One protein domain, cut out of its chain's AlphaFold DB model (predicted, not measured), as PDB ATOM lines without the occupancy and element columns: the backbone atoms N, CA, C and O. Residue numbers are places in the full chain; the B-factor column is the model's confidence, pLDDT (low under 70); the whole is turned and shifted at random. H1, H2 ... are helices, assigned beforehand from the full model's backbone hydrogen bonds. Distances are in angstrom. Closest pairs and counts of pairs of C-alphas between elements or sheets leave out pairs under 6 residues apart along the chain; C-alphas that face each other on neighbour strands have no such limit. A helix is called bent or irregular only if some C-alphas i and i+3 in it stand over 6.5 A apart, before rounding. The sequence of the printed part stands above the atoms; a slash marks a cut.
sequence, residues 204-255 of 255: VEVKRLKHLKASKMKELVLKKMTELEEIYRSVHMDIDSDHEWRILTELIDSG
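AT A GLANCE: This is residues 204 to 255 of the 255 residues of an uncharacterized protein of Hordeum vulgare subsp. vulgare (UniProt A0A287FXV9). A long, rod-like helical hairpin: the long helix H1 makes nearly the whole length, and the much shorter helix H2 folds back beside part of it, with a short link of 6 residues joining them. Residues 204 to 210 of H1 stick out beyond the paired part, and so do residues 230 to 236, where H1 ends and the link begins. The printed part has 52 residues with two named helices, H1 then H2, and no named strand, and its class is all helix. The whole is loose, with a radius of gyration of the C-alphas of 13.8 A, and spans 48 by 16 by 11 A.

HOW THE PARTS SIT: H1, residues 204 to 234, and H2, residues 241 to 254, touch, with 10 pairs of C-alphas within 8 A. Their closest C-alphas are those of Ala 214 and Ile 252, 6.4 A apart. Their lines stand at a shallow tilt of 21 degrees. They run opposite ways and form a helical hairpin, their centres 10.2 A apart. In both H1 and H2 every O i to N i+4 pair is within hydrogen-bond range.

IN THESE COORDINATES: H1 has 31 residues and runs 45.4 A from its first to its last C-alpha, from C-alpha 204 at (102.760, 132.435, 164.586) to C-alpha 234 at (146.835, 143.373, 164.788). H2 has 14 residues and measures 20.1 A, from C-alpha 241 at (132.872, 148.962, 165.248) to C-alpha 254 at (114.478, 146.011, 157.693). Neither helix is bent.

THE WHOLE: The two C-alphas farthest apart are those of Val 204 and His 236, at 47.7 A. Without the stretches that stand free, the body has 38 residues and spans 34 by 16 by 10 A. The printed part has no cut, and it ends at Gly 255, the chain's last residue. The link from H1 to H2 is short, with 6 residues between them. The mean pLDDT of the printed part is 89.3, and residue 255 is under 70.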
ATOM      1  N   VAL A 204     101.942 132.259 163.383       97.19
ATOM      2  CA  VAL A 204     102.760 132.435 164.586       97.19
ATOM      3  C   VAL A 204     104.111 131.748 164.417       97.19
ATOM      4  O   VAL A 204     105.137 132.358 164.719       97.19
ATOM      5  N   GLU A 205     104.143 130.529 163.878       95.88
ATOM      6  CA  GLU A 205     105.401 129.817 163.655       95.88
ATOM      7  C   GLU A 205     106.285 130.502 162.608       95.88
ATOM      8  O   GLU A 205     107.476 130.698 162.840       95.88
ATOM      9  N   VAL A 206     105.710 130.948 161.487       96.75
ATOM     10  CA  VAL A 206     106.454 131.714 160.476       96.75
ATOM     11  C   VAL A 206     107.050 132.983 161.091       96.75
ATOM     12  O   VAL A 206     108.220 133.289 160.858       96.75
ATOM     13  N   LYS A 207     106.287 133.714 161.915       96.69
ATOM     14  CA  LYS A 207     106.793 134.895 162.635       96.69
ATOM     15  C   LYS A 207     107.928 134.532 163.592       96.69
ATOM     16  O   LYS A 207     108.952 135.216 163.602       96.69
ATOM     17  N   ARG A 208     107.780 133.447 164.358       95.81
ATOM     18  CA  ARG A 208     108.806 132.950 165.284       95.81
ATOM     19  C   ARG A 208     110.104 132.609 164.549       95.81
ATOM     20  O   ARG A 208     111.174 133.025 164.988       95.81
ATOM     21  N   LEU A 209     110.018 131.899 163.424       94.75
ATOM     22  CA  LEU A 209     111.176 131.523 162.608       94.75
ATOM     23  C   LEU A 209     111.850 132.734 161.958       94.75
ATOM     24  O   LEU A 209     113.077 132.807 161.955       94.75
ATOM     25  N   LYS A 210     111.082 133.719 161.474       94.88
ATOM     26  CA  LYS A 210     111.634 134.989 160.969       94.88
ATOM     27  C   LYS A 210     112.403 135.747 162.053       94.88
ATOM     28  O   LYS A 210     113.523 136.185 161.809       94.88
ATOM     29  N   HIS A 211     111.849 135.837 163.261       94.12
ATOM     30  CA  HIS A 211     112.542 136.447 164.395       94.12
ATOM     31  C   HIS A 211     113.822 135.679 164.763       94.12
ATOM     32  O   HIS A 211     114.878 136.275 164.960       94.12
ATOM     33  N   LEU A 212     113.754 134.344 164.816       93.50
ATOM     34  CA  LEU A 212     114.919 133.505 165.102       93.50
ATOM     35  C   LEU A 212     116.019 133.677 164.045       93.50
ATOM     36  O   LEU A 212     117.192 133.767 164.400       93.50
ATOM     37  N   LYS A 213     115.646 133.766 162.762       93.94
ATOM     38  CA  LYS A 213     116.564 134.076 161.659       93.94
ATOM     39  C   LYS A 213     117.272 135.410 161.889       93.94
ATOM     40  O   LYS A 213     118.498 135.449 161.816       93.94
ATOM     41  N   ALA A 214     116.530 136.476 162.190       93.62
ATOM     42  CA  ALA A 214     117.110 137.794 162.447       93.62
ATOM     43  C   ALA A 214     118.069 137.769 163.650       93.62
ATOM     44  O   ALA A 214     119.189 138.266 163.554       93.62
ATOM     45  N   SER A 215     117.683 137.109 164.750       92.75
ATOM     46  CA  SER A 215     118.537 136.950 165.938       92.75
ATOM     47  C   SER A 215     119.846 136.227 165.613       92.75
ATOM     48  O   SER A 215     120.920 136.725 165.942       92.75
ATOM     49  N   LYS A 216     119.781 135.091 164.904       92.06
ATOM     50  CA  LYS A 216     120.989 134.357 164.497       92.06
ATOM     51  C   LYS A 216     121.864 135.165 163.541       92.06
ATOM     52  O   LYS A 216     123.085 135.098 163.634       92.06
ATOM     53  N   MET A 217     121.265 135.935 162.630       93.56
ATOM     54  CA  MET A 217     122.020 136.805 161.725       93.56
ATOM     55  C   MET A 217     122.787 137.877 162.505       93.56
ATOM     56  O   MET A 217     123.972 138.078 162.255       93.56
ATOM     57  N   LYS A 218     122.149 138.508 163.498       92.75
ATOM     58  CA  LYS A 218     122.797 139.480 164.390       92.75
ATOM     59  C   LYS A 218     123.963 138.861 165.159       92.75
ATOM     60  O   LYS A 218     125.040 139.446 165.194       92.75
ATOM     61  N   GLU A 219     123.788 137.661 165.712       92.62
ATOM     62  CA  GLU A 219     124.868 136.930 166.395       92.62
ATOM     63  C   GLU A 219     126.053 136.629 165.460       92.62
ATOM     64  O   GLU A 219     127.211 136.817 165.839       92.62
ATOM     65  N   LEU A 220     125.779 136.194 164.225       92.69
ATOM     66  CA  LEU A 220     126.812 135.921 163.223       92.69
ATOM     67  C   LEU A 220     127.561 137.188 162.802       92.69
ATOM     68  O   LEU A 220     128.790 137.160 162.706       92.69
ATOM     69  N   VAL A 221     126.839 138.286 162.564       93.50
ATOM     70  CA  VAL A 221     127.437 139.580 162.218       93.50
ATOM     71  C   VAL A 221     128.316 140.082 163.355       93.50
ATOM     72  O   VAL A 221     129.470 140.411 163.101       93.50
ATOM     73  N   LEU A 222     127.831 140.047 164.599       91.25
ATOM     74  CA  LEU A 222     128.615 140.463 165.761       91.25
ATOM     75  C   LEU A 222     129.920 139.667 165.857       91.25
ATOM     76  O   LEU A 222     130.994 140.251 165.970       91.25
ATOM     77  N   LYS A 223     129.845 138.337 165.721       93.31
ATOM     78  CA  LYS A 223     131.034 137.477 165.738       93.31
ATOM     79  C   LYS A 223     132.033 137.860 164.641       93.31
ATOM     80  O   LYS A 223     133.231 137.932 164.904       93.31
ATOM     81  N   LYS A 224     131.555 138.127 163.421       93.38
ATOM     82  CA  LYS A 224     132.410 138.547 162.300       93.38
ATOM     83  C   LYS A 224     133.017 139.930 162.506       93.38
ATOM     84  O   LYS A 224     134.166 140.132 162.127       93.38
ATOM     85  N   MET A 225     132.287 140.855 163.120       90.00
ATOM     86  CA  MET A 225     132.807 142.176 163.465       90.00
ATOM     87  C   MET A 225     133.915 142.088 164.509       90.00
ATOM     88  O   MET A 225     134.957 142.701 164.318       90.00
ATOM     89  N   THR A 226     133.745 141.265 165.548       89.31
ATOM     90  CA  THR A 226     134.805 141.031 166.539       89.31
ATOM     91  C   THR A 226     136.047 140.403 165.900       89.31
ATOM     92  O   THR A 226     137.157 140.865 166.149       89.31
ATOM     93  N   GLU A 227     135.882 139.403 165.022       91.31
ATOM     94  CA  GLU A 227     136.999 138.812 164.261       91.31
ATOM     95  C   GLU A 227     137.722 139.863 163.392       91.31
ATOM     96  O   GLU A 227     138.950 139.868 163.311       91.31
ATOM     97  N   LEU A 228     136.979 140.773 162.750       90.88
ATOM     98  CA  LEU A 228     137.563 141.866 161.969       90.88
ATOM     99  C   LEU A 228     138.309 142.861 162.859       90.88
ATOM    100  O   LEU A 228     139.446 143.201 162.548       90.88
ATOM    101  N   GLU A 229     137.713 143.299 163.964       89.06
ATOM    102  CA  GLU A 229     138.334 144.232 164.908       89.06
ATOM    103  C   GLU A 229     139.664 143.682 165.452       89.06
ATOM    104  O   GLU A 229     140.657 144.407 165.530       89.06
ATOM    105  N   GLU A 230     139.739 142.376 165.731       89.81
ATOM    106  CA  GLU A 230     140.987 141.705 166.112       89.81
ATOM    107  C   GLU A 230     142.066 141.794 165.021       89.81
ATOM    108  O   GLU A 230     143.235 142.056 165.330       89.81
ATOM    109  N   ILE A 231     141.686 141.628 163.748       89.88
ATOM    110  CA  ILE A 231     142.592 141.780 162.601       89.88
ATOM    111  C   ILE A 231     143.054 143.237 162.472       89.88
ATOM    112  O   ILE A 231     144.261 143.470 162.384       89.88
ATOM    113  N   TYR A 232     142.138 144.212 162.508       87.31
ATOM    114  CA  TYR A 232     142.460 145.646 162.439       87.31
ATOM    115  C   TYR A 232     143.440 146.052 163.547       87.31
ATOM    116  O   TYR A 232     144.483 146.654 163.277       87.31
ATOM    117  N   ARG A 233     143.181 145.603 164.779       88.12
ATOM    118  CA  ARG A 233     144.069 145.824 165.922       88.12
ATOM    119  C   ARG A 233     145.453 145.203 165.712       88.12
ATOM    120  O   ARG A 233     146.449 145.822 166.075       88.12
ATOM    121  N   SER A 234     145.545 144.020 165.096       90.19
ATOM    122  CA  SER A 234     146.835 143.373 164.788       90.19
ATOM    123  C   SER A 234     147.693 144.170 163.793       90.19
ATOM    124  O   SER A 234     148.922 144.147 163.874       90.19
ATOM    125  N   VAL A 235     147.052 144.933 162.900       92.75
ATOM    126  CA  VAL A 235     147.716 145.823 161.934       92.75
ATOM    127  C   VAL A 235     147.768 147.286 162.392       92.75
ATOM    128  O   VAL A 235     148.155 148.149 161.611       92.75
ATOM    129  N   HIS A 236     147.458 147.563 163.667       88.00
ATOM    130  CA  HIS A 236     147.476 148.902 164.279       88.00
ATOM    131  C   HIS A 236     146.556 149.921 163.584       88.00
ATOM    132  O   HIS A 236     146.849 151.117 163.552       88.00
ATOM    133  N   MET A 237     145.444 149.448 163.025       86.56
ATOM    134  CA  MET A 237     144.375 150.287 162.490       86.56
ATOM    135  C   MET A 237     143.211 150.338 163.486       86.56
ATOM    136  O   MET A 237     142.905 149.333 164.126       86.56
ATOM    137  N   ASP A 238     142.571 151.499 163.596       77.81
ATOM    138  CA  ASP A 238     141.409 151.728 164.463       77.81
ATOM    139  C   ASP A 238     140.127 151.799 163.619       77.81
ATOM    140  O   ASP A 238     140.149 152.349 162.513       77.81
ATOM    141  N   ILE A 239     139.030 151.218 164.108       79.50
ATOM    142  CA  ILE A 239     137.734 151.172 163.415       79.50
ATOM    143  C   ILE A 239     136.597 151.432 164.407       79.50
ATOM    144  O   ILE A 239     136.603 150.906 165.515       79.50
ATOM    145  N   ASP A 240     135.600 152.218 163.997       82.31
ATOM    146  CA  ASP A 240     134.385 152.462 164.786       82.31
ATOM    147  C   ASP A 240     133.401 151.290 164.615       82.31
ATOM    148  O   ASP A 240     132.449 151.342 163.830       82.31
ATOM    149  N   SER A 241     133.679 150.185 165.312       79.94
ATOM    150  CA  SER A 241     132.872 148.962 165.248       79.94
ATOM    151  C   SER A 241     131.454 149.157 165.802       79.94
ATOM    152  O   SER A 241     130.521 148.500 165.338       79.94
ATOM    153  N   ASP A 242     131.246 150.106 166.715       82.31
ATOM    154  CA  ASP A 242     129.931 150.405 167.286       82.31
ATOM    155  C   ASP A 242     128.998 151.084 166.270       82.31
ATOM    156  O   ASP A 242     127.805 150.762 166.208       82.31
ATOM    157  N   HIS A 243     129.515 152.010 165.456       86.12
ATOM    158  CA  HIS A 243     128.728 152.651 164.400       86.12
ATOM    159  C   HIS A 243     128.290 151.649 163.323       86.12
ATOM    160  O   HIS A 243     127.101 151.563 163.000       86.12
ATOM    161  N   GLU A 244     129.230 150.841 162.829       85.75
ATOM    162  CA  GLU A 244     128.976 149.815 161.809       85.75
ATOM    163  C   GLU A 244     127.972 148.758 162.300       85.75
ATOM    164  O   GLU A 244     127.092 148.318 161.554       85.75
ATOM    165  N   TRP A 245     128.030 148.399 163.588       85.25
ATOM    166  CA  TRP A 245     127.113 147.433 164.194       85.25
ATOM    167  C   TRP A 245     125.666 147.926 164.162       85.25
ATOM    168  O   TRP A 245     124.746 147.158 163.854       85.25
ATOM    169  N   ARG A 246     125.446 149.211 164.463       87.06
ATOM    170  CA  ARG A 246     124.104 149.810 164.447       87.06
ATOM    171  C   ARG A 246     123.520 149.818 163.038       87.06
ATOM    172  O   ARG A 246     122.379 149.391 162.876       87.06
ATOM    173  N   ILE A 247     124.313 150.194 162.031       88.94
ATOM    174  CA  ILE A 247     123.889 150.184 160.620       88.94
ATOM    175  C   ILE A 247     123.491 148.768 160.183       88.94
ATOM    176  O   ILE A 247     122.414 148.565 159.624       88.94
ATOM    177  N   LEU A 248     124.330 147.766 160.463       88.12
ATOM    178  CA  LEU A 248     124.058 146.382 160.067       88.12
ATOM    179  C   LEU A 248     122.839 145.796 160.791       88.12
ATOM    180  O   LEU A 248     122.060 145.060 160.187       88.12
ATOM    181  N   THR A 249     122.639 146.146 162.063       87.00
ATOM    182  CA  THR A 249     121.466 145.719 162.840       87.00
ATOM    183  C   THR A 249     120.175 146.284 162.252       87.00
ATOM    184  O   THR A 249     119.215 145.534 162.075       87.00
ATOM    185  N   GLU A 250     120.160 147.572 161.901       89.31
ATOM    186  CA  GLU A 250     119.011 148.220 161.257       89.31
ATOM    187  C   GLU A 250     118.699 147.593 159.892       89.31
ATOM    188  O   GLU A 250     117.535 147.335 159.583       89.31
ATOM    189  N   LEU A 251     119.729 147.261 159.106       89.19
ATOM    190  CA  LEU A 251     119.557 146.569 157.828       89.19
ATOM    191  C   LEU A 251     118.937 145.176 158.004       89.19
ATOM    192  O   LEU A 251     118.012 144.838 157.265       89.19
ATOM    193  N   ILE A 252     119.388 144.392 158.992       88.38
ATOM    194  CA  ILE A 252     118.832 143.060 159.291       88.38
ATOM    195  C   ILE A 252     117.368 143.147 159.732       88.38
ATOM    196  O   ILE A 252     116.575 142.290 159.358       88.38
ATOM    197  N   ASP A 253     117.000 144.162 160.513       83.19
ATOM    198  CA  ASP A 253     115.617 144.336 160.975       83.19
ATOM    199  C   ASP A 253     114.677 144.833 159.865       83.19
ATOM    200  O   ASP A 253     113.464 144.631 159.941       83.19
ATOM    201  N   SER A 254     115.230 145.472 158.831       79.44
ATOM    202  CA  SER A 254     114.478 146.011 157.693       79.44
ATOM    203  C   SER A 254     114.219 145.017 156.548       79.44
ATOM    204  O   SER A 254     113.439 145.345 155.650       79.44
ATOM    205  N   GLY A 255     114.847 143.830 156.563       63.38
ATOM    206  CA  GLY A 255     114.775 142.809 155.501       63.38
ATOM    207  C   GLY A 255     114.104 141.502 155.914       63.38
ATOM    208  O   GLY A 255     113.235 141.022 155.152       63.38
TER     209      GLY A 255